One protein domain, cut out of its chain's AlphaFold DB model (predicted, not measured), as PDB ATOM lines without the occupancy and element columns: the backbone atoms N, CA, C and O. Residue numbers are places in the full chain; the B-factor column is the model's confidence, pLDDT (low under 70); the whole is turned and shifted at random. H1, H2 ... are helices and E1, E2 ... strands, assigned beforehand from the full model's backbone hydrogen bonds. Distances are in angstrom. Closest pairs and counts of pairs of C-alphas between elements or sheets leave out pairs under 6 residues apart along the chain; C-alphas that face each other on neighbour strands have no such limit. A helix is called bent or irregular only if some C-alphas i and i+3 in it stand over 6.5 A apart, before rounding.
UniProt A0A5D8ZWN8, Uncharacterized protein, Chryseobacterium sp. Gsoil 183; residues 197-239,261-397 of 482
ATOM      1  N   LYS A 197      34.873 122.881 199.880       41.38
ATOM      2  CA  LYS A 197      34.108 121.648 199.939       41.38
ATOM      3  C   LYS A 197      32.858 121.874 200.801       41.38
ATOM      4  O   LYS A 197      32.765 121.341 201.898       41.38
ATOM      5  N   GLU A 198      31.848 122.582 200.297       37.09
ATOM      6  CA  GLU A 198      30.473 122.342 200.761       37.09
ATOM      7  C   GLU A 198      29.989 120.976 200.230       37.09
ATOM      8  O   GLU A 198      28.970 120.879 199.547       37.09
ATOM      9  N   GLN A 199      30.735 119.890 200.447       39.97
ATOM     10  CA  GLN A 199      30.246 118.575 200.053       39.97
ATOM     11  C   GLN A 199      29.419 117.986 201.192       39.97
ATOM     12  O   GLN A 199      29.925 117.500 202.202       39.97
ATOM     13  N   SER A 200      28.106 117.995 200.948       38.47
ATOM     14  CA  SER A 200      27.282 116.789 201.067       38.47
ATOM     15  C   SER A 200      28.083 115.542 200.683       38.47
ATOM     16  O   SER A 200      28.920 115.623 199.799       38.47
ATOM     17  N   THR A 201      27.782 114.400 201.277       39.25
ATOM     18  CA  THR A 201      28.450 113.084 201.200       39.25
ATOM     19  C   THR A 201      28.908 112.521 199.837       39.25
ATOM     20  O   THR A 201      29.475 111.436 199.836       39.25
ATOM     21  N   ASP A 202      28.715 113.205 198.709       46.81
ATOM     22  CA  ASP A 202      29.006 112.697 197.369       46.81
ATOM     23  C   ASP A 202      30.276 113.314 196.756       46.81
ATOM     24  O   ASP A 202      30.367 114.529 196.556       46.81
ATOM     25  N   ASP A 203      31.204 112.439 196.357       52.50
ATOM     26  CA  ASP A 203      32.546 112.686 195.794       52.50
ATOM     27  C   ASP A 203      32.553 113.368 194.396       52.50
ATOM     28  O   ASP A 203      33.479 113.219 193.605       52.50
ATOM     29  N   ARG A 204      31.527 114.148 194.035       53.81
ATOM     30  CA  ARG A 204      31.220 114.562 192.641       53.81
ATOM     31  C   ARG A 204      32.249 115.498 191.990       53.81
ATOM     32  O   ARG A 204      32.265 115.649 190.771       53.81
ATOM     33  N   ARG A 205      33.092 116.141 192.802       51.91
ATOM     34  CA  ARG A 205      34.196 117.023 192.379       51.91
ATOM     35  C   ARG A 205      35.563 116.512 192.820       51.91
ATOM     36  O   ARG A 205      36.517 117.276 192.763       51.91
ATOM     37  N   ASP A 206      35.659 115.280 193.312       55.75
ATOM     38  CA  ASP A 206      36.921 114.785 193.846       55.75
ATOM     39  C   ASP A 206      38.006 114.818 192.771       55.75
ATOM     40  O   ASP A 206      37.857 114.263 191.681       55.75
ATOM     41  N   PHE A 207      39.104 115.490 193.104       64.50
ATOM     42  CA  PHE A 207      40.301 115.489 192.291       64.50
ATOM     43  C   PHE A 207      41.094 114.261 192.684       64.50
ATOM     44  O   PHE A 207      41.313 114.004 193.868       64.50
ATOM     45  N   LYS A 208      41.478 113.476 191.685       66.94
ATOM     46  CA  LYS A 208      42.080 112.166 191.912       66.94
ATOM     47  C   LYS A 208      43.508 112.167 191.413       66.94
ATOM     48  O   LYS A 208      43.750 112.527 190.263       66.94
ATOM     49  N   LEU A 209      44.439 111.770 192.276       67.69
ATOM     50  CA  LEU A 209      45.797 111.460 191.854       67.69
ATOM     51  C   LEU A 209      45.798 110.049 191.265       67.69
ATOM     52  O   LEU A 209      45.388 109.101 191.931       67.69
ATOM     53  N   PHE A 210      46.259 109.902 190.029       68.50
ATOM     54  CA  PHE A 210      46.253 108.624 189.326       68.50
ATOM     55  C   PHE A 210      47.503 108.434 188.460       68.50
ATOM     56  O   PHE A 210      48.203 109.386 188.105       68.50
ATOM     57  N   ASP A 211      47.767 107.186 188.079       71.06
ATOM     58  CA  ASP A 211      48.843 106.842 187.145       71.06
ATOM     59  C   ASP A 211      48.353 106.942 185.716       71.06
ATOM     60  O   ASP A 211      47.659 106.068 185.183       71.06
ATOM     61  N   LEU A 212      48.749 108.049 185.103       76.62
ATOM     62  CA  LEU A 212      48.425 108.359 183.730       76.62
ATOM     63  C   LEU A 212      48.977 107.315 182.764       76.62
ATOM     64  O   LEU A 212      48.324 107.045 181.765       76.62
ATOM     65  N   ALA A 213      50.135 106.703 183.038       74.81
ATOM     66  CA  ALA A 213      50.730 105.686 182.168       74.81
ATOM     67  C   ALA A 213      49.831 104.454 182.063       74.81
ATOM     68  O   ALA A 213      49.591 103.964 180.959       74.81
ATOM     69  N   LYS A 214      49.320 103.975 183.204       75.81
ATOM     70  CA  LYS A 214      48.399 102.829 183.249       75.81
ATOM     71  C   LYS A 214      47.112 103.116 182.496       75.81
ATOM     72  O   LYS A 214      46.664 102.273 181.729       75.81
ATOM     73  N   VAL A 215      46.547 104.309 182.681       80.56
ATOM     74  CA  VAL A 215      45.326 104.704 181.972       80.56
ATOM     75  C   VAL A 215      45.608 104.854 180.475       80.56
ATOM     76  O   VAL A 215      44.918 104.240 179.672       80.56
ATOM     77  N   HIS A 216      46.663 105.579 180.087       83.12
ATOM     78  CA  HIS A 216      47.044 105.832 178.692       83.12
ATOM     79  C   HIS A 216      47.391 104.575 177.888       83.12
ATOM     80  O   HIS A 216      47.257 104.609 176.664       83.12
ATOM     81  N   ALA A 217      47.861 103.495 178.518       79.81
ATOM     82  CA  ALA A 217      48.232 102.266 177.815       79.81
ATOM     83  C   ALA A 217      47.081 101.703 176.960       79.81
ATOM     84  O   ALA A 217      47.327 101.211 175.860       79.81
ATOM     85  N   ASP A 218      45.842 101.868 177.428       81.81
ATOM     86  CA  ASP A 218      44.639 101.332 176.788       81.81
ATOM     87  C   ASP A 218      43.910 102.349 175.890       81.81
ATOM     88  O   ASP A 218      42.875 102.018 175.312       81.81
ATOM     89  N   LEU A 219      44.396 103.595 175.794       86.94
ATOM     90  CA  LEU A 219      43.682 104.680 175.109       86.94
ATOM     91  C   LEU A 219      44.179 104.912 173.682       86.94
ATOM     92  O   LEU A 219      45.386 104.915 173.403       86.94
ATOM     93  N   SER A 220      43.234 105.220 172.793       86.88
ATOM     94  CA  SER A 220      43.526 105.808 171.481       86.88
ATOM     95  C   SER A 220      44.185 107.190 171.617       86.88
ATOM     96  O   SER A 220      44.159 107.808 172.683       86.88
ATOM     97  N   ALA A 221      44.790 107.683 170.534       82.00
ATOM     98  CA  ALA A 221      45.401 109.014 170.503       82.00
ATOM     99  C   ALA A 221      44.388 110.118 170.865       82.00
ATOM    100  O   ALA A 221      44.631 110.910 171.772       82.00
ATOM    101  N   GLU A 222      43.201 110.088 170.253       84.31
ATOM    102  CA  GLU A 222      42.124 111.048 170.525       84.31
ATOM    103  C   GLU A 222      41.653 111.008 171.984       84.31
ATOM    104  O   GLU A 222      41.497 112.052 172.609       84.31
ATOM    105  N   GLN A 223      41.516 109.819 172.579       88.62
ATOM    106  CA  GLN A 223      41.142 109.686 173.993       88.62
ATOM    107  C   GLN A 223      42.222 110.225 174.945       88.62
ATOM    108  O   GLN A 223      41.885 110.797 175.980       88.62
ATOM    109  N   LYS A 224      43.513 110.074 174.616       86.12
ATOM    110  CA  LYS A 224      44.623 110.660 175.399       86.12
ATOM    111  C   LYS A 224      44.587 112.182 175.354       86.12
ATOM    112  O   LYS A 224      44.772 112.842 176.378       86.12
ATOM    113  N   ILE A 225      44.333 112.732 174.170       85.31
ATOM    114  CA  ILE A 225      44.174 114.170 173.966       85.31
ATOM    115  C   ILE A 225      42.984 114.678 174.774       85.31
ATOM    116  O   ILE A 225      43.145 115.582 175.587       85.31
ATOM    117  N   TRP A 226      41.815 114.062 174.594       90.56
ATOM    118  CA  TRP A 226      40.597 114.404 175.318       90.56
ATOM    119  C   TRP A 226      40.816 114.378 176.836       90.56
ATOM    120  O   TRP A 226      40.516 115.358 177.515       90.56
ATOM    121  N   LEU A 227      41.433 113.314 177.365       89.56
ATOM    122  CA  LEU A 227      41.723 113.187 178.794       89.56
ATOM    123  C   LEU A 227      42.649 114.304 179.305       89.56
ATOM    124  O   LEU A 227      42.497 114.762 180.436       89.56
ATOM    125  N   SER A 228      43.575 114.789 178.477       86.81
ATOM    126  CA  SER A 228      44.514 115.850 178.862       86.81
ATOM    127  C   SER A 228      43.815 117.176 179.195       86.81
ATOM    128  O   SER A 228      44.334 117.950 179.997       86.81
ATOM    129  N   PHE A 229      42.605 117.416 178.677       89.38
ATOM    130  CA  PHE A 229      41.790 118.581 179.044       89.38
ATOM    131  C   PHE A 229      41.179 118.499 180.449       89.38
ATOM    132  O   PHE A 229      40.653 119.497 180.940       89.38
ATOM    133  N   PHE A 230      41.283 117.353 181.122       88.31
ATOM    134  CA  PHE A 230      40.864 117.156 182.511       88.31
ATOM    135  C   PHE A 230      42.048 117.120 183.489       88.31
ATOM    136  O   PHE A 230      41.839 116.948 184.687       88.31
ATOM    137  N   ILE A 231      43.286 117.286 183.008       83.81
ATOM    138  CA  ILE A 231      44.497 117.190 183.830       83.81
ATOM    139  C   ILE A 231      45.120 118.581 184.022       83.81
ATOM    140  O   ILE A 231      45.806 119.061 183.116       83.81
ATOM    141  N   PRO A 232      44.916 119.246 185.178       77.81
ATOM    142  CA  PRO A 232      45.581 120.509 185.474       77.81
ATOM    143  C   PRO A 232      47.102 120.362 185.479       77.81
ATOM    144  O   PRO A 232      47.661 119.383 185.980       77.81
ATOM    145  N   ILE A 233      47.785 121.370 184.937       73.62
ATOM    146  CA  ILE A 233      49.246 121.414 184.879       73.62
ATOM    147  C   ILE A 233      49.753 122.095 186.145       73.62
ATOM    148  O   ILE A 233      50.000 123.303 186.178       73.62
ATOM    149  N   ILE A 234      49.904 121.292 187.193       61.44
ATOM    150  CA  ILE A 234      50.413 121.734 188.491       61.44
ATOM    151  C   ILE A 234      51.949 121.725 188.448       61.44
ATOM    152  O   ILE A 234      52.570 120.807 187.904       61.44
ATOM    153  N   GLY A 235      52.587 122.771 188.979       50.41
ATOM    154  CA  GLY A 235      54.043 122.803 189.126       50.41
ATOM    155  C   GLY A 235      54.522 121.757 190.138       50.41
ATOM    156  O   GLY A 235      53.914 121.590 191.188       50.41
ATOM    157  N   LEU A 236      55.621 121.049 189.852       43.22
ATOM    158  CA  LEU A 236      56.245 120.141 190.823       43.22
ATOM    159  C   LEU A 236      57.268 120.884 191.684       43.22
ATOM    160  O   LEU A 236      58.114 121.607 191.152       43.22
ATOM    161  N   TYR A 237      57.248 120.627 192.994       41.69
ATOM    162  CA  TYR A 237      58.259 121.128 193.923       41.69
ATOM    163  C   TYR A 237      59.599 120.403 193.705       41.69
ATOM    164  O   TYR A 237      59.659 119.177 193.798       41.69
ATOM    165  N   LYS A 238      60.690 121.133 193.423       37.62
ATOM    166  CA  LYS A 238      62.054 120.571 193.444       37.62
ATOM    167  C   LYS A 238      62.703 120.904 194.786       37.62
ATOM    168  O   LYS A 238      63.048 122.054 195.028       37.62
ATOM    169  N   HIS A 239      62.897 119.894 195.633       36.72
ATOM    170  CA  HIS A 239      63.531 120.035 196.953       36.72
ATOM    171  C   HIS A 239      65.039 120.371 196.909       36.72
ATOM    172  O   HIS A 239      65.633 120.618 197.955       36.72
ATOM    173  N   ALA A 261      49.397 111.942 187.828       72.12
ATOM    174  CA  ALA A 261      48.565 113.002 187.251       72.12
ATOM    175  C   ALA A 261      47.361 113.306 188.149       72.12
ATOM    176  O   ALA A 261      46.839 112.412 188.808       72.12
ATOM    177  N   TYR A 262      46.902 114.556 188.144       74.75
ATOM    178  CA  TYR A 262      45.671 114.955 188.821       74.75
ATOM    179  C   TYR A 262      44.524 114.989 187.821       74.75
ATOM    180  O   TYR A 262      44.652 115.600 186.769       74.75
ATOM    181  N   PHE A 263      43.408 114.343 188.133       80.44
ATOM    182  CA  PHE A 263      42.177 114.456 187.358       80.44
ATOM    183  C   PHE A 263      41.260 115.501 187.981       80.44
ATOM    184  O   PHE A 263      41.064 115.513 189.195       80.44
ATOM    185  N   SER A 264      40.671 116.344 187.141       81.69
ATOM    186  CA  SER A 264      39.658 117.323 187.500       81.69
ATOM    187  C   SER A 264      38.498 117.279 186.509       81.69
ATOM    188  O   SER A 264      38.671 117.678 185.353       81.69
ATOM    189  N   PRO A 265      37.285 116.913 186.949       81.50
ATOM    190  CA  PRO A 265      36.128 116.900 186.061       81.50
ATOM    191  C   PRO A 265      35.734 118.292 185.540       81.50
ATOM    192  O   PRO A 265      35.155 118.415 184.463       81.50
ATOM    193  N   ILE A 266      36.068 119.351 186.283       84.81
ATOM    194  CA  ILE A 266      35.722 120.737 185.940       84.81
ATOM    195  C   ILE A 266      36.824 121.469 185.168       84.81
ATOM    196  O   ILE A 266      36.553 122.516 184.590       84.81
ATOM    197  N   TYR A 267      38.051 120.943 185.110       86.25
ATOM    198  CA  TYR A 267      39.171 121.632 184.455       86.25
ATOM    199  C   TYR A 267      38.940 121.872 182.960       86.25
ATOM    200  O   TYR A 267      39.357 122.908 182.442       86.25
ATOM    201  N   GLN A 268      38.173 120.998 182.302       89.00
ATOM    202  CA  GLN A 268      37.788 121.138 180.892       89.00
ATOM    203  C   GLN A 268      37.116 122.486 180.561       89.00
ATOM    204  O   GLN A 268      37.256 122.991 179.450       89.00
ATOM    205  N   ILE A 269      36.467 123.119 181.550       88.56
ATOM    206  CA  ILE A 269      35.810 124.430 181.421       88.56
ATOM    207  C   ILE A 269      36.813 125.540 181.076       88.56
ATOM    208  O   ILE A 269      36.468 126.465 180.347       88.56
ATOM    209  N   ILE A 270      38.044 125.463 181.591       87.50
ATOM    210  CA  ILE A 270      39.077 126.496 181.398       87.50
ATOM    211  C   ILE A 270      40.238 126.036 180.526       87.50
ATOM    212  O   ILE A 270      40.857 126.859 179.851       87.50
ATOM    213  N   SER A 271      40.529 124.737 180.517       87.12
ATOM    214  CA  SER A 271      41.664 124.163 179.802       87.12
ATOM    215  C   SER A 271      41.507 124.290 178.282       87.12
ATOM    216  O   SER A 271      42.497 124.488 177.577       87.12
ATOM    217  N   VAL A 272      40.264 124.325 177.779       89.62
ATOM    218  CA  VAL A 272      39.948 124.620 176.370       89.62
ATOM    219  C   VAL A 272      40.551 125.949 175.896       89.62
ATOM    220  O   VAL A 272      41.033 126.048 174.772       89.62
ATOM    221  N   PHE A 273      40.629 126.961 176.767       89.06
ATOM    222  CA  PHE A 273      41.181 128.280 176.431       89.06
ATOM    223  C   PHE A 273      42.717 128.312 176.383       89.06
ATOM    224  O   PHE A 273      43.302 129.323 175.993       89.06
ATOM    225  N   CYS A 274      43.378 127.226 176.788       85.19
ATOM    226  CA  CYS A 274      44.827 127.035 176.725       85.19
ATOM    227  C   CYS A 274      45.179 125.746 175.970       85.19
ATOM    228  O   CYS A 274      46.145 125.057 176.306       85.19
ATOM    229  N   TYR A 275      44.373 125.401 174.956       86.44
ATOM    230  CA  TYR A 275      44.528 124.153 174.214       86.44
ATOM    231  C   TYR A 275      45.941 124.005 173.638       86.44
ATOM    232  O   TYR A 275      46.543 122.954 173.813       86.44
ATOM    233  N   ASN A 276      46.518 125.062 173.051       82.75
ATOM    234  CA  ASN A 276      47.865 125.047 172.468       82.75
ATOM    235  C   ASN A 276      48.936 124.555 173.452       82.75
ATOM    236  O   ASN A 276      49.837 123.798 173.088       82.75
ATOM    237  N   GLU A 277      48.862 124.978 174.710       80.25
ATOM    238  CA  GLU A 277      49.780 124.537 175.754       80.25
ATOM    239  C   GLU A 277      49.576 123.060 176.101       80.25
ATOM    240  O   GLU A 277      50.560 122.350 176.306       80.25
ATOM    241  N   ILE A 278      48.329 122.584 176.111       79.75
ATOM    242  CA  ILE A 278      47.995 121.165 176.295       79.75
ATOM    243  C   ILE A 278      48.551 120.343 175.120       79.75
ATOM    244  O   ILE A 278      49.223 119.338 175.347       79.75
ATOM    245  N   LEU A 279      48.392 120.816 173.879       75.25
ATOM    246  CA  LEU A 279      48.807 120.100 172.664       75.25
ATOM    247  C   LEU A 279      50.315 119.885 172.607       75.25
ATOM    248  O   LEU A 279      50.793 118.769 172.392       75.25
ATOM    249  N   ASN A 280      51.068 120.956 172.866       71.88
ATOM    250  CA  ASN A 280      52.527 120.924 172.881       71.88
ATOM    251  C   ASN A 280      53.081 119.885 173.871       71.88
ATOM    252  O   ASN A 280      54.209 119.417 173.706       71.88
ATOM    253  N   ASN A 281      52.300 119.515 174.889       64.38
ATOM    254  CA  ASN A 281      52.698 118.535 175.891       64.38
ATOM    255  C   ASN A 281      52.322 117.090 175.520       64.38
ATOM    256  O   ASN A 281      53.018 116.173 175.954       64.38
ATOM    257  N   VAL A 282      51.285 116.869 174.704       67.88
ATOM    258  CA  VAL A 282      50.810 115.520 174.320       67.88
ATOM    259  C   VAL A 282      51.585 114.937 173.120       67.88
ATOM    260  O   VAL A 282      51.536 113.732 172.895       67.88
ATOM    261  N   LYS A 283      52.409 115.746 172.426       59.38
ATOM    262  CA  LYS A 283      53.253 115.343 171.274       59.38
ATOM    263  C   LYS A 283      52.478 114.614 170.170       59.38
ATOM    264  O   LYS A 283      52.944 113.592 169.666       59.38
ATOM    265  N   ASP A 284      51.317 115.140 169.804       59.97
ATOM    266  CA  ASP A 284      50.542 114.614 168.681       59.97
ATOM    267  C   ASP A 284      50.660 115.528 167.452       59.97
ATOM    268  O   ASP A 284      50.977 116.713 167.587       59.97
ATOM    269  N   ASP A 285      50.434 114.980 166.258       57.06
ATOM    270  CA  ASP A 285      50.506 115.744 165.011       57.06
ATOM    271  C   ASP A 285      49.443 116.859 165.006       57.06
ATOM    272  O   ASP A 285      48.254 116.623 165.232       57.06
ATOM    273  N   ASN A 286      49.855 118.087 164.667       53.06
ATOM    274  CA  ASN A 286      48.998 119.284 164.574       53.06
ATOM    275  C   ASN A 286      47.836 119.167 163.552       53.06
ATOM    276  O   ASN A 286      47.059 120.104 163.398       53.06
ATOM    277  N   ASN A 287      47.707 118.034 162.852       56.44
ATOM    278  CA  ASN A 287      46.658 117.751 161.870       56.44
ATOM    279  C   ASN A 287      45.444 117.001 162.450       56.44
ATOM    280  O   ASN A 287      44.611 116.514 161.684       56.44
ATOM    281  N   ASN A 288      45.322 116.875 163.773       70.69
ATOM    282  CA  ASN A 288      44.147 116.246 164.373       70.69
ATOM    283  C   ASN A 288      42.890 117.123 164.176       70.69
ATOM    284  O   ASN A 288      42.872 118.298 164.552       70.69
ATOM    285  N   LEU A 289      41.828 116.533 163.614       76.88
ATOM    286  CA  LEU A 289      40.518 117.164 163.405       76.88
ATOM    287  C   LEU A 289      39.954 117.757 164.706       76.88
ATOM    288  O   LEU A 289      39.389 118.848 164.696       76.88
ATOM    289  N   PHE A 290      40.186 117.084 165.835       80.19
ATOM    290  CA  PHE A 290      39.765 117.522 167.162       80.19
ATOM    291  C   PHE A 290      40.287 118.926 167.518       80.19
ATOM    292  O   PHE A 290      39.583 119.716 168.142       80.19
ATOM    293  N   TYR A 291      41.498 119.287 167.078       80.94
ATOM    294  CA  TYR A 291      42.086 120.605 167.348       80.94
ATOM    295  C   TYR A 291      41.512 121.703 166.476       80.94
ATOM    296  O   TYR A 291      41.276 122.806 166.962       80.94
ATOM    297  N   GLN A 292      41.262 121.390 165.207       85.00
ATOM    298  CA  GLN A 292      40.614 122.322 164.291       85.00
ATOM    299  C   GLN A 292      39.213 122.665 164.804       85.00
ATOM    300  O   GLN A 292      38.827 123.830 164.781       85.00
ATOM    301  N   GLU A 293      38.485 121.685 165.351       90.12
ATOM    302  CA  GLU A 293      37.199 121.942 166.002       90.12
ATOM    303  C   GLU A 293      37.337 122.862 167.227       90.12
ATOM    304  O   GLU A 293      36.520 123.768 167.392       90.12
ATOM    305  N   ILE A 294      38.368 122.681 168.067       90.38
ATOM    306  CA  ILE A 294      38.617 123.560 169.229       90.38
ATOM    307  C   ILE A 294      38.935 124.982 168.779       90.38
ATOM    308  O   ILE A 294      38.359 125.930 169.306       90.38
ATOM    309  N   GLU A 295      39.827 125.147 167.804       89.75
ATOM    310  CA  GLU A 295      40.212 126.463 167.297       89.75
ATOM    311  C   GLU A 295      39.020 127.201 166.672       89.75
ATOM    312  O   GLU A 295      38.795 128.375 166.975       89.75
ATOM    313  N   LEU A 296      38.215 126.509 165.859       92.00
ATOM    314  CA  LEU A 296      36.989 127.061 165.280       92.00
ATOM    315  C   LEU A 296      36.002 127.488 166.370       92.00
ATOM    316  O   LEU A 296      35.552 128.633 166.371       92.00
ATOM    317  N   TRP A 297      35.731 126.608 167.339       93.12
ATOM    318  CA  TRP A 297      34.824 126.919 168.441       93.12
ATOM    319  C   TRP A 297      35.320 128.112 169.269       93.12
ATOM    320  O   TRP A 297      34.532 128.990 169.611       93.12
ATOM    321  N   LEU A 298      36.622 128.213 169.552       90.88
ATOM    322  CA  LEU A 298      37.194 129.350 170.284       90.88
ATOM    323  C   LEU A 298      37.052 130.672 169.525       90.88
ATOM    324  O   LEU A 298      36.710 131.685 170.133       90.88
ATOM    325  N   ASN A 299      37.283 130.662 168.210       90.19
ATOM    326  CA  ASN A 299      37.128 131.846 167.363       90.19
ATOM    327  C   ASN A 299      35.671 132.331 167.318       90.19
ATOM    328  O   ASN A 299      35.422 133.536 167.298       90.19
ATOM    329  N   GLU A 300      34.707 131.411 167.361       90.25
ATOM    330  CA  GLU A 300      33.277 131.729 167.446       90.25
ATOM    331  C   GLU A 300      32.852 132.195 168.851       90.25
ATOM    332  O   GLU A 300      31.848 132.894 169.004       90.25
ATOM    333  N   ASN A 301      33.631 131.862 169.888       89.38
ATOM    334  CA  ASN A 301      33.281 132.071 171.294       89.38
ATOM    335  C   ASN A 301      34.296 132.935 172.070       89.38
ATOM    336  O   ASN A 301      34.461 132.770 173.279       89.38
ATOM    337  N   LEU A 302      34.937 133.910 171.412       86.25
ATOM    338  CA  LEU A 302      35.920 134.814 172.041       86.25
ATOM    339  C   LEU A 302      35.387 135.522 173.302       86.25
ATOM    340  O   LEU A 302      36.111 135.674 174.282       86.25
ATOM    341  N   HIS A 303      34.102 135.878 173.323       86.44
ATOM    342  CA  HIS A 303      33.450 136.488 174.486       86.44
ATOM    343  C   HIS A 303      33.465 135.583 175.738       86.44
ATOM    344  O   HIS A 303      33.547 136.083 176.861       86.44
ATOM    345  N   LEU A 304      33.426 134.251 175.576       88.38
ATOM    346  CA  LEU A 304      33.577 133.313 176.694       88.38
ATOM    347  C   LEU A 304      35.007 133.343 177.233       88.38
ATOM    348  O   LEU A 304      35.194 133.325 178.446       88.38
ATOM    349  N   VAL A 305      36.013 133.456 176.360       85.94
ATOM    350  CA  VAL A 305      37.420 133.588 176.774       85.94
ATOM    351  C   VAL A 305      37.589 134.794 177.698       85.94
ATOM    352  O   VAL A 305      38.227 134.687 178.742       85.94
ATOM    353  N   GLU A 306      36.974 135.924 177.344       86.19
ATOM    354  CA  GLU A 306      37.047 137.167 178.115       86.19
ATOM    355  C   GLU A 306      36.329 137.090 179.466       86.19
ATOM    356  O   GLU A 306      36.789 137.705 180.435       86.19
ATOM    357  N   LEU A 307      35.224 136.341 179.543       89.62
ATOM    358  CA  LEU A 307      34.518 136.061 180.793       89.62
ATOM    359  C   LEU A 307      35.339 135.137 181.696       89.62
ATOM    360  O   LEU A 307      35.507 135.432 182.876       89.62
ATOM    361  N   PHE A 308      35.923 134.070 181.151       88.06
ATOM    362  CA  PHE A 308      36.777 133.141 181.900       88.06
ATOM    363  C   PHE A 308      38.212 133.659 182.132       88.06
ATOM    364  O   PHE A 308      39.000 133.000 182.802       88.06
ATOM    365  N   ASP A 309      38.563 134.854 181.643       86.56
ATOM    366  CA  ASP A 309      39.735 135.618 182.103       86.56
ATOM    367  C   ASP A 309      39.458 136.391 183.407       86.56
ATOM    368  O   ASP A 309      40.388 136.875 184.059       86.56
ATOM    369  N   ASN A 310      38.188 136.509 183.804       89.31
ATOM    370  CA  ASN A 310      37.745 137.205 185.004       89.31
ATOM    371  C   ASN A 310      37.438 136.199 186.124       89.31
ATOM    372  O   ASN A 310      36.457 135.456 186.057       89.31
ATOM    373  N   PHE A 311      38.240 136.196 187.193       88.19
ATOM    374  CA  PHE A 311      38.055 135.200 188.253       88.19
ATOM    375  C   PHE A 311      36.759 135.388 189.056       88.19
ATOM    376  O   PHE A 311      36.272 134.410 189.608       88.19
ATOM    377  N   LEU A 312      36.165 136.591 189.086       90.31
ATOM    378  CA  LEU A 312      34.852 136.806 189.717       90.31
ATOM    379  C   LEU A 312      33.752 136.073 188.949       90.31
ATOM    380  O   LEU A 312      32.819 135.541 189.546       90.31
ATOM    381  N   PHE A 313      33.851 136.048 187.616       91.88
ATOM    382  CA  PHE A 313      32.919 135.286 186.792       91.88
ATOM    383  C   PHE A 313      33.100 133.786 187.028       91.88
ATOM    384  O   PHE A 313      32.116 133.087 187.246       91.88
ATOM    385  N   ILE A 314      34.353 133.314 187.047       90.06
ATOM    386  CA  ILE A 314      34.698 131.919 187.366       90.06
ATOM    387  C   ILE A 314      34.124 131.517 188.727       90.06
ATOM    388  O   ILE A 314      33.442 130.504 188.829       90.06
ATOM    389  N   GLU A 315      34.380 132.305 189.767       88.06
ATOM    390  CA  GLU A 315      33.889 132.052 191.119       88.06
ATOM    391  C   GLU A 315      32.361 131.962 191.151       88.06
ATOM    392  O   GLU A 315      31.812 130.981 191.649       88.06
ATOM    393  N   ASN A 316      31.667 132.944 190.569       90.56
ATOM    394  CA  ASN A 316      30.207 132.951 190.521       90.56
ATOM    395  C   ASN A 316      29.649 131.745 189.740       90.56
ATOM    396  O   ASN A 316      28.661 131.131 190.147       90.56
ATOM    397  N   PHE A 317      30.302 131.370 188.637       91.62
ATOM    398  CA  PHE A 317      29.960 130.183 187.859       91.62
ATOM    399  C   PHE A 317      30.089 128.908 188.704       91.62
ATOM    400  O   PHE A 317      29.155 128.107 188.758       91.62
ATOM    401  N   LEU A 318      31.213 128.736 189.408       86.31
ATOM    402  CA  LEU A 318      31.472 127.568 190.253       86.31
ATOM    403  C   LEU A 318      30.520 127.503 191.457       86.31
ATOM    404  O   LEU A 318      29.933 126.449 191.694       86.31
ATOM    405  N   LYS A 319      30.266 128.625 192.150       84.94
ATOM    406  CA  LYS A 319      29.288 128.706 193.256       84.94
ATOM    407  C   LYS A 319      27.899 128.234 192.822       84.94
ATOM    408  O   LYS A 319      27.244 127.462 193.524       84.94
ATOM    409  N   LYS A 320      27.444 128.646 191.636       88.75
ATOM    410  CA  LYS A 320      26.150 128.211 191.082       88.75
ATOM    411  C   LYS A 320      26.149 126.745 190.665       88.75
ATOM    412  O   LYS A 320      25.139 126.063 190.852       88.75
ATOM    413  N   LEU A 321      27.259 126.253 190.117       86.94
ATOM    414  CA  LEU A 321      27.403 124.846 189.748       86.94
ATOM    415  C   LEU A 321      27.351 123.947 190.993       86.94
ATOM    416  O   LEU A 321      26.709 122.896 190.998       86.94
ATOM    417  N   ASP A 322      27.941 124.402 192.094       79.12
ATOM    418  CA  ASP A 322      27.889 123.718 193.382       79.12
ATOM    419  C   ASP A 322      26.493 123.736 193.986       79.12
ATOM    420  O   ASP A 322      25.985 122.685 194.388       79.12
ATOM    421  N   TYR A 323      25.829 124.894 193.964       83.31
ATOM    422  CA  TYR A 323      24.434 125.018 194.375       83.31
ATOM    423  C   TYR A 323      23.531 124.037 193.612       83.31
ATOM    424  O   TYR A 323      22.707 123.342 194.216       83.31
ATOM    425  N   PHE A 324      23.715 123.920 192.292       84.62
ATOM    426  CA  PHE A 324      23.010 122.935 191.474       84.62
ATOM    427  C   PHE A 324      23.232 121.509 191.991       84.62
ATOM    428  O   PHE A 324      22.269 120.777 192.231       84.62
ATOM    429  N   SER A 325      24.485 121.121 192.236       76.31
ATOM    430  CA  SER A 325      24.782 119.774 192.729       76.31
ATOM    431  C   SER A 325      24.162 119.477 194.094       76.31
ATOM    432  O   SER A 325      23.613 118.391 194.283       76.31
ATOM    433  N   LYS A 326      24.201 120.443 195.017       73.69
ATOM    434  CA  LYS A 326      23.762 120.282 196.407       73.69
ATOM    435  C   LYS A 326      22.242 120.253 196.544       73.69
ATOM    436  O   LYS A 326      21.719 119.532 197.389       73.69
ATOM    437  N   TYR A 327      21.527 121.025 195.723       76.75
ATOM    438  CA  TYR A 327      20.092 121.264 195.924       76.75
ATOM    439  C   TYR A 327      19.192 120.827 194.765       76.75
ATOM    440  O   TYR A 327      17.975 120.751 194.949       76.75
ATOM    441  N   LYS A 328      19.734 120.567 193.569       73.81
ATOM    442  CA  LYS A 328      18.934 120.267 192.365       73.81
ATOM    443  C   LYS A 328      19.134 118.850 191.833       73.81
ATOM    444  O   LYS A 328      18.198 118.303 191.252       73.81
ATOM    445  N   ILE A 329      20.290 118.232 192.066       68.94
ATOM    446  CA  ILE A 329      20.516 116.816 191.751       68.94
ATOM    447  C   ILE A 329      20.036 115.964 192.935       68.94
ATOM    448  O   ILE A 329      20.650 115.973 194.000       68.94
ATOM    449  N   LYS A 330      18.951 115.198 192.751       59.09
ATOM    450  CA  LYS A 330      18.655 114.052 193.632       59.09
ATOM    451  C   LYS A 330      19.772 113.030 193.443       59.09
ATOM    452  O   LYS A 330      20.109 112.801 192.287       59.09
ATOM    453  N   GLU A 331      20.309 112.457 194.528       56.41
ATOM    454  CA  GLU A 331      21.327 111.388 194.501       56.41
ATOM    455  C   GLU A 331      21.111 110.476 193.289       56.41
ATOM    456  O   GLU A 331      20.149 109.703 193.227       56.41
ATOM    457  N   SER A 332      21.943 110.643 192.262       52.19
ATOM    458  CA  SER A 332      21.846 109.820 191.069       52.19
ATOM    459  C   SER A 332      22.399 108.455 191.438       52.19
ATOM    460  O   SER A 332      23.584 108.330 191.741       52.19
ATOM    461  N   GLN A 333      21.552 107.429 191.420       55.03
ATOM    462  CA  GLN A 333      22.037 106.055 191.465       55.03
ATOM    463  C   GLN A 333      22.805 105.786 190.167       55.03
ATOM    464  O   GLN A 333      22.214 105.806 189.090       55.03
ATOM    465  N   GLY A 334      24.122 105.599 190.252       67.31
ATOM    466  CA  GLY A 334      24.970 105.417 189.075       67.31
ATOM    467  C   GLY A 334      26.459 105.327 189.405       67.31
ATOM    468  O   GLY A 334      26.857 105.435 190.563       67.31
ATOM    469  N   SER A 335      27.273 105.102 188.372       79.62
ATOM    470  CA  SER A 335      28.737 105.157 188.462       79.62
ATOM    471  C   SER A 335      29.232 106.584 188.714       79.62
ATOM    472  O   SER A 335      28.529 107.551 188.407       79.62
ATOM    473  N   TYR A 336      30.466 106.727 189.203       80.44
ATOM    474  CA  TYR A 336      31.110 108.033 189.365       80.44
ATOM    475  C   TYR A 336      31.109 108.830 188.053       80.44
ATOM    476  O   TYR A 336      30.687 109.984 188.035       80.44
ATOM    477  N   SER A 337      31.469 108.198 186.935       84.75
ATOM    478  CA  SER A 337      31.425 108.825 185.612       84.75
ATOM    479  C   SER A 337      30.042 109.366 185.232       84.75
ATOM    480  O   SER A 337      29.950 110.473 184.705       84.75
ATOM    481  N   SER A 338      28.967 108.642 185.557       82.31
ATOM    482  CA  SER A 338      27.588 109.074 185.293       82.31
ATOM    483  C   SER A 338      27.215 110.301 186.126       82.31
ATOM    484  O   SER A 338      26.577 111.223 185.622       82.31
ATOM    485  N   ILE A 339      27.653 110.336 187.389       81.62
ATOM    486  CA  ILE A 339      27.454 111.476 188.291       81.62
ATOM    487  C   ILE A 339      28.167 112.716 187.742       81.62
ATOM    488  O   ILE A 339      27.577 113.796 187.682       81.62
ATOM    489  N   VAL A 340      29.428 112.566 187.324       84.50
ATOM    490  CA  VAL A 340      30.215 113.664 186.750       84.50
ATOM    491  C   VAL A 340      29.602 114.142 185.433       84.50
ATOM    492  O   VAL A 340      29.467 115.348 185.226       84.50
ATOM    493  N   TYR A 341      29.202 113.219 184.558       88.06
ATOM    494  CA  TYR A 341      28.551 113.550 183.295       88.06
ATOM    495  C   TYR A 341      27.298 114.396 183.529       88.06
ATOM    496  O   TYR A 341      27.180 115.491 182.986       88.06
ATOM    497  N   ASP A 342      26.397 113.943 184.405       84.75
ATOM    498  CA  ASP A 342      25.181 114.678 184.751       84.75
ATOM    499  C   ASP A 342      25.486 116.046 185.371       84.75
ATOM    500  O   ASP A 342      24.829 117.037 185.045       84.75
ATOM    501  N   TYR A 343      26.501 116.120 186.233       85.19
ATOM    502  CA  TYR A 343      26.950 117.370 186.838       85.19
ATOM    503  C   TYR A 343      27.390 118.397 185.785       85.19
ATOM    504  O   TYR A 343      27.011 119.561 185.883       85.19
ATOM    505  N   ILE A 344      28.111 117.977 184.743       87.88
ATOM    506  CA  ILE A 344      28.549 118.863 183.657       87.88
ATOM    507  C   ILE A 344      27.396 119.171 182.690       87.88
ATOM    508  O   ILE A 344      27.065 120.338 182.478       87.88
ATOM    509  N   TYR A 345      26.733 118.152 182.141       89.00
ATOM    510  CA  TYR A 345      25.737 118.317 181.076       89.00
ATOM    511  C   TYR A 345      24.436 118.962 181.532       89.00
ATOM    512  O   TYR A 345      23.815 119.688 180.759       89.00
ATOM    513  N   LYS A 346      24.001 118.710 182.771       88.75
ATOM    514  CA  LYS A 346      22.799 119.345 183.331       88.75
ATOM    515  C   LYS A 346      23.153 120.604 184.118       88.75
ATOM    516  O   LYS A 346      22.370 121.552 184.125       88.75
ATOM    517  N   GLY A 347      24.329 120.633 184.749       90.19
ATOM    518  CA  GLY A 347      24.763 121.766 185.561       90.19
ATOM    519  C   GLY A 347      25.140 122.988 184.738       90.19
ATOM    520  O   GLY A 347      24.702 124.080 185.082       90.19
ATOM    521  N   ILE A 348      25.873 122.838 183.628       91.31
ATOM    522  CA  ILE A 348      26.266 123.983 182.791       91.31
ATOM    523  C   ILE A 348      25.039 124.755 182.267       91.31
ATOM    524  O   ILE A 348      24.985 125.967 182.488       91.31
ATOM    525  N   PRO A 349      24.025 124.117 181.643       91.88
ATOM    526  CA  PRO A 349      22.823 124.828 181.210       91.88
ATOM    527  C   PRO A 349      22.082 125.513 182.354       91.88
ATOM    528  O   PRO A 349      21.663 126.661 182.212       91.88
ATOM    529  N   TYR A 350      21.969 124.844 183.507       92.06
ATOM    530  CA  TYR A 350      21.373 125.440 184.698       92.06
ATOM    531  C   TYR A 350      22.130 126.704 185.123       92.06
ATOM    532  O   TYR A 350      21.526 127.765 185.260       92.06
ATOM    533  N   VAL A 351      23.452 126.626 185.269       93.00
ATOM    534  CA  VAL A 351      24.288 127.756 185.696       93.00
ATOM    535  C   VAL A 351      24.204 128.915 184.712       93.00
ATOM    536  O   VAL A 351      24.028 130.052 185.141       93.00
ATOM    537  N   ILE A 352      24.276 128.643 183.407       92.25
ATOM    538  CA  ILE A 352      24.144 129.678 182.376       92.25
ATOM    539  C   ILE A 352      22.772 130.352 182.464       92.25
ATOM    540  O   ILE A 352      22.701 131.581 182.434       92.25
ATOM    541  N   SER A 353      21.697 129.582 182.660       90.50
ATOM    542  CA  SER A 353      20.353 130.144 182.830       90.50
ATOM    543  C   SER A 353      20.238 131.023 184.082       90.50
ATOM    544  O   SER A 353      19.714 132.134 184.010       90.50
ATOM    545  N   GLU A 354      20.810 130.595 185.209       92.62
ATOM    546  CA  GLU A 354      20.817 131.357 186.461       92.62
ATOM    547  C   GLU A 354      21.659 132.635 186.350       92.62
ATOM    548  O   GLU A 354      21.260 133.688 186.849       92.62
ATOM    549  N   ILE A 355      22.807 132.577 185.668       92.62
ATOM    550  CA  ILE A 355      23.633 133.758 185.384       92.62
ATOM    551  C   ILE A 355      22.876 134.726 184.474       92.62
ATOM    552  O   ILE A 355      22.880 135.921 184.745       92.62
ATOM    553  N   ALA A 356      22.198 134.248 183.431       89.44
ATOM    554  CA  ALA A 356      21.432 135.110 182.532       89.44
ATOM    555  C   ALA A 356      20.249 135.795 183.243       89.44
ATOM    556  O   ALA A 356      19.954 136.959 182.963       89.44
ATOM    557  N   LEU A 357      19.598 135.105 184.190       89.12
ATOM    558  CA  LEU A 357      18.554 135.682 185.041       89.12
ATOM    559  C   LEU A 357      19.113 136.747 185.991       89.12
ATOM    560  O   LEU A 357      18.518 137.814 186.159       89.12
ATOM    561  N   GLU A 358      20.258 136.475 186.615       89.62
ATOM    562  CA  GLU A 358      20.868 137.397 187.571       89.62
ATOM    563  C   GLU A 358      21.523 138.606 186.887       89.62
ATOM    564  O   GLU A 358      21.432 139.728 187.396       89.62
ATOM    565  N   TYR A 359      22.118 138.405 185.714       89.81
ATOM    566  CA  TYR A 359      22.838 139.402 184.927       89.81
ATOM    567  C   TYR A 359      22.212 139.519 183.525       89.81
ATOM    568  O   TYR A 359      22.775 139.011 182.554       89.81
ATOM    569  N   PRO A 360      21.082 140.241 183.362       86.75
ATOM    570  CA  PRO A 360      20.353 140.313 182.087       86.75
ATOM    571  C   PRO A 360      21.165 140.863 180.905       86.75
ATOM    572  O   PRO A 360      20.832 140.634 179.742       86.75
ATOM    573  N   PHE A 361      22.245 141.599 181.175       86.50
ATOM    574  CA  PHE A 361      23.166 142.078 180.145       86.50
ATOM    575  C   PHE A 361      24.023 140.958 179.527       86.50
ATOM    576  O   PHE A 361      24.568 141.163 178.447       86.50
ATOM    577  N   LEU A 362      24.084 139.777 180.153       88.75
ATOM    578  CA  LEU A 362      24.714 138.557 179.640       88.75
ATOM    579  C   LEU A 362      23.713 137.604 178.965       88.75
ATOM    580  O   LEU A 362      24.022 136.437 178.763       88.75
ATOM    581  N   LYS A 363      22.516 138.071 178.581       76.69
ATOM    582  CA  LYS A 363      21.449 137.239 177.978       76.69
ATOM    583  C   LYS A 363      21.836 136.454 176.717       76.69
ATOM    584  O   LYS A 363      21.093 135.570 176.314       76.69
ATOM    585  N   ASN A 364      22.945 136.813 176.072       78.75
ATOM    586  CA  ASN A 364      23.459 136.115 174.894       78.75
ATOM    587  C   ASN A 364      24.372 134.932 175.262       78.75
ATOM    588  O   ASN A 364      24.867 134.266 174.357       78.75
ATOM    589  N   LEU A 365      24.617 134.677 176.555       84.06
ATOM    590  CA  LEU A 365      25.258 133.447 177.005       84.06
ATOM    591  C   LEU A 365      24.373 132.261 176.627       84.06
ATOM    592  O   LEU A 365      23.293 132.072 177.185       84.06
ATOM    593  N   ASP A 366      24.851 131.474 175.673       82.38
ATOM    594  CA  ASP A 366      24.130 130.334 175.132       82.38
ATOM    595  C   ASP A 366      24.704 129.025 175.682       82.38
ATOM    596  O   ASP A 366      25.852 128.652 175.418       82.38
ATOM    597  N   SER A 367      23.878 128.307 176.444       83.31
ATOM    598  CA  SER A 367      24.227 126.988 176.961       83.31
ATOM    599  C   SER A 367      24.432 125.953 175.865       83.31
ATOM    600  O   SER A 367      25.269 125.070 176.032       83.31
ATOM    601  N   GLU A 368      23.706 126.046 174.748       84.62
ATOM    602  CA  GLU A 368      23.875 125.110 173.637       84.62
ATOM    603  C   GLU A 368      25.253 125.276 173.001       84.62
ATOM    604  O   GLU A 368      25.950 124.288 172.776       84.62
ATOM    605  N   ASN A 369      25.688 126.516 172.767       83.81
ATOM    606  CA  ASN A 369      27.032 126.780 172.254       83.81
ATOM    607  C   ASN A 369      28.126 126.343 173.230       83.81
ATOM    608  O   ASN A 369      29.143 125.811 172.784       83.81
ATOM    609  N   PHE A 370      27.912 126.481 174.544       86.56
ATOM    610  CA  PHE A 370      28.853 125.952 175.534       86.56
ATOM    611  C   PHE A 370      28.958 124.422 175.460       86.56
ATOM    612  O   PHE A 370      30.059 123.879 175.473       86.56
ATOM    613  N   LEU A 371      27.831 123.712 175.338       87.81
ATOM    614  CA  LEU A 371      27.814 122.249 175.223       87.81
ATOM    615  C   LEU A 371      28.357 121.736 173.878       87.81
ATOM    616  O   LEU A 371      28.802 120.593 173.804       87.81
ATOM    617  N   LYS A 372      28.388 122.577 172.836       89.62
ATOM    618  CA  LYS A 372      29.088 122.297 171.569       89.62
ATOM    619  C   LYS A 372      30.613 122.406 171.675       89.62
ATOM    620  O   LYS A 372      31.284 122.142 170.680       89.62
ATOM    621  N   ASN A 373      31.164 122.764 172.841       91.00
ATOM    622  CA  ASN A 373      32.599 122.673 173.106       91.00
ATOM    623  C   ASN A 373      33.106 121.279 172.679       91.00
ATOM    624  O   ASN A 373      32.561 120.284 173.162       91.00
ATOM    625  N   PRO A 374      34.136 121.176 171.820       92.06
ATOM    626  CA  PRO A 374      34.596 119.895 171.280       92.06
ATOM    627  C   PRO A 374      34.984 118.848 172.331       92.06
ATOM    628  O   PRO A 374      34.791 117.659 172.102       92.06
ATOM    629  N   ILE A 375      35.463 119.261 173.509       92.75
ATOM    630  CA  ILE A 375      35.797 118.351 174.618       92.75
ATOM    631  C   ILE A 375      34.529 117.712 175.196       92.75
ATOM    632  O   ILE A 375      34.499 116.510 175.474       92.75
ATOM    633  N   ILE A 376      33.476 118.520 175.358       91.94
ATOM    634  CA  ILE A 376      32.159 118.074 175.815       91.94
ATOM    635  C   ILE A 376      31.537 117.216 174.712       91.94
ATOM    636  O   ILE A 376      31.289 116.040 174.945       91.94
ATOM    637  N   LYS A 377      31.408 117.744 173.491       92.25
ATOM    638  CA  LYS A 377      30.889 117.039 172.310       92.25
ATOM    639  C   LYS A 377      31.511 115.647 172.136       92.25
ATOM    640  O   LYS A 377      30.778 114.676 172.007       92.25
ATOM    641  N   PHE A 378      32.837 115.524 172.233       92.56
ATOM    642  CA  PHE A 378      33.514 114.226 172.139       92.56
ATOM    643  C   PHE A 378      33.105 113.254 173.244       92.56
ATOM    644  O   PHE A 378      32.937 112.067 172.968       92.56
ATOM    645  N   TRP A 379      32.907 113.733 174.477       92.94
ATOM    646  CA  TRP A 379      32.367 112.897 175.550       92.94
ATOM    647  C   TRP A 379      30.940 112.437 175.218       92.94
ATOM    648  O   TRP A 379      30.662 111.249 175.337       92.94
ATOM    649  N   ASN A 380      30.054 113.319 174.743       91.75
ATOM    650  CA  ASN A 380      28.692 112.925 174.353       91.75
ATOM    651  C   ASN A 380      28.705 111.842 173.266       91.75
ATOM    652  O   ASN A 380      28.012 110.832 173.377       91.75
ATOM    653  N   ASP A 381      29.523 112.046 172.233       92.88
ATOM    654  CA  ASP A 381      29.595 111.164 171.069       92.88
ATOM    655  C   ASP A 381      30.251 109.808 171.407       92.88
ATOM    656  O   ASP A 381      29.978 108.806 170.749       92.88
ATOM    657  N   ASN A 382      31.065 109.750 172.472       93.19
ATOM    658  CA  ASN A 382      31.793 108.558 172.926       93.19
ATOM    659  C   ASN A 382      31.459 108.170 174.379       93.19
ATOM    660  O   ASN A 382      32.327 107.699 175.123       93.19
ATOM    661  N   LEU A 383      30.197 108.354 174.788       92.62
ATOM    662  CA  LEU A 383      29.753 108.308 176.187       92.62
ATOM    663  C   LEU A 383      30.253 107.087 176.971       92.62
ATOM    664  O   LEU A 383      30.855 107.245 178.031       92.62
ATOM    665  N   GLU A 384      30.042 105.873 176.456       92.25
ATOM    666  CA  GLU A 384      30.432 104.635 177.147       92.25
ATOM    667  C   GLU A 384      31.950 104.534 177.358       92.25
ATOM    668  O   GLU A 384      32.412 104.136 178.430       92.25
ATOM    669  N   GLN A 385      32.736 104.929 176.353       92.75
ATOM    670  CA  GLN A 385      34.196 104.854 176.399       92.75
ATOM    671  C   GLN A 385      34.757 105.884 177.380       92.75
ATOM    672  O   GLN A 385      35.528 105.531 178.268       92.75
ATOM    673  N   CYS A 386      34.328 107.142 177.266       93.19
ATOM    674  CA  CYS A 386      34.734 108.216 178.169       93.19
ATOM    675  C   CYS A 386      34.325 107.926 179.618       93.19
ATOM    676  O   CYS A 386      35.136 108.105 180.529       93.19
ATOM    677  N   ASN A 387      33.116 107.398 179.840       91.81
ATOM    678  CA  ASN A 387      32.671 107.001 181.174       91.81
ATOM    679  C   ASN A 387      33.539 105.879 181.752       91.81
ATOM    680  O   ASN A 387      33.953 105.961 182.907       91.81
ATOM    681  N   SER A 388      33.902 104.884 180.936       90.25
ATOM    682  CA  SER A 388      34.830 103.829 181.351       90.25
ATOM    683  C   SER A 388      36.212 104.379 181.731       90.25
ATOM    684  O   SER A 388      36.790 103.927 182.718       90.25
ATOM    685  N   ILE A 389      36.736 105.376 181.006       91.25
ATOM    686  CA  ILE A 389      38.015 106.033 181.333       91.25
ATOM    687  C   ILE A 389      37.930 106.741 182.688       91.25
ATOM    688  O   ILE A 389      38.816 106.568 183.524       91.25
ATOM    689  N   ILE A 390      36.865 107.507 182.926       89.44
ATOM    690  CA  ILE A 390      36.672 108.250 184.180       89.44
ATOM    691  C   ILE A 390      36.489 107.293 185.363       89.44
ATOM    692  O   ILE A 390      37.093 107.497 186.416       89.44
ATOM    693  N   ASP A 391      35.728 106.211 185.192       85.69
ATOM    694  CA  ASP A 391      35.582 105.191 186.231       85.69
ATOM    695  C   ASP A 391      36.905 104.456 186.497       85.69
ATOM    696  O   ASP A 391      37.231 104.193 187.654       85.69
ATOM    697  N   LYS A 392      37.719 104.181 185.464       83.75
ATOM    698  CA  LYS A 392      39.083 103.649 185.641       83.75
ATOM    699  C   LYS A 392      39.947 104.610 186.458       83.75
ATOM    700  O   LYS A 392      40.622 104.173 187.383       83.75
ATOM    701  N   ILE A 393      39.927 105.908 186.154       81.38
ATOM    702  CA  ILE A 393      40.668 106.926 186.920       81.38
ATOM    703  C   ILE A 393      40.226 106.924 188.385       81.38
ATOM    704  O   ILE A 393      41.071 106.952 189.276       81.38
ATOM    705  N   HIS A 394      38.920 106.821 188.633       75.69
ATOM    706  CA  HIS A 394      38.378 106.729 189.984       75.69
ATOM    707  C   HIS A 394      38.836 105.460 190.724       75.69
ATOM    708  O   HIS A 394      39.104 105.511 191.921       75.69
ATOM    709  N   GLN A 395      38.983 104.336 190.014       69.56
ATOM    710  CA  GLN A 395      39.488 103.072 190.564       69.56
ATOM    711  C   GLN A 395      41.008 103.062 190.801       69.56
ATOM    712  O   GLN A 395      41.476 102.344 191.682       69.56
ATOM    713  N   TYR A 396      41.782 103.836 190.033       61.12
ATOM    714  CA  TYR A 396      43.246 103.936 190.132       61.12
ATOM    715  C   TYR A 396      43.728 105.075 191.048       61.12
ATOM    716  O   TYR A 396      44.864 105.528 190.899       61.12
ATOM    717  N   ASP A 397      42.896 105.530 191.988       56.06
ATOM    718  CA  ASP A 397      43.271 106.522 193.002       56.06
ATOM    719  C   ASP A 397      44.487 106.024 193.811       56.06
ATOM    720  O   ASP A 397      44.416 105.035 194.542       56.06
TER     721      ASP A 397
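This is residues 197 to 239 and 261 to 397 of the 482 residues of an uncharacterized protein of Chryseobacterium sp. Gsoil 183 (UniProt A0A5D8ZWN8). Helices set mostly crosswise make one rounded body: long H7 runs along one side, H6 crosses it at a steep angle, H8 packs on it near its kink and H10 meets its first residues. H3 and H4 line another side, H5 turns the corner to H6, and H1, H2 and a tiny sheet of E1 and E2 complete the body, from which residues 235 to 239 stick out. The 180 printed residues hold ten named helices and two named strands, in the order E1 H1 H2 E2 H3 to H10; E1 and E2 are antiparallel and the class is mostly helix. The whole is compact, with a radius of gyration of the C-alphas of 16.4 A and spans of 46 by 41 by 39 A.

E1 is residues 208 to 210, beginning at C-alpha 208 (42.080, 112.166, 191.912). H1 is residues 212 to 217, H2 221 to 228 and E2 261 to 263. H3, residues 268 to 282, is 15.6 A long and irregular: C-alphas 273 and 276 are 8.4 A apart. H4, residues 289 to 300, is 16.8 A long; H5 is 302 to 308. H6, residues 311 to 327, measures 24.0 A, and H7, residues 336 to 358, measures 31.2 A from C-alpha 336 (31.110, 108.033, 189.365), with a kink of 28 degrees near residue 349. H8 is 367 to 371, H9 374 to 381; H10, residues 383 to 395, is 18.1 A long and ends at C-alpha 395 (39.488, 103.072, 190.564).

H7 is the hub. It touches H6 at a steep tilt of 61 degrees, opposite ways, closest at the C-alphas of Lys 320 and Val 351, 5.7 A. With residues 345 to 353 alone it touches H8; the C-alphas of Pro 349 and Ser 367 are closest, 5.0 A. H7 and H9 are near each other. With residues 336 to 338 alone H7 touches H10, only just about perpendicular at 72 degrees, closest at the C-alphas of Ser 337 and Asn 387, 5.0 A. H10 only just touches H1, with 3 pairs of C-alphas within 8 A; Val 215 and Ile 393 are closest, 7.1 A between C-alphas. In the sheet, N 210 and O 261 are 2.9 A apart and N 263 and O 208 2.8 A, within hydrogen-bond range. H2 touches H3, closest at the C-alphas of Ile 225 and Val 282, 6.8 A. H3 and H4 form a helical hairpin that only just touches, with 3 pairs. H4 touches H9, closest at the C-alphas of Ile 294 and Pro 374, 5.8 A. H5 and H6 only just touch, with 3 pairs, and only at the corner; the C-alphas of Phe 308 and Ile 314 are closest, 6.0 A. Every O i to N i+4 pair is within hydrogen-bond range in H1, H2, H4, H5, H6, H8, H9 and H10; in H7 18 of 19 are, in H3 5 of 11, beside 8 of 12 O i to N i+3 pairs.

The C-alphas of His 239 and Pro 360 are farthest apart, 50.0 A. Residues 240 to 260 are not printed; C-alphas 239 and 261 are 19.2 A apart across the cut. Of the links printed whole, none is long. Mean pLDDT of the printed part is 79.6; it is under 70 at residues 197 to 210, 234 to 239, 281 to 287, 329 to 334 and 395 to 397.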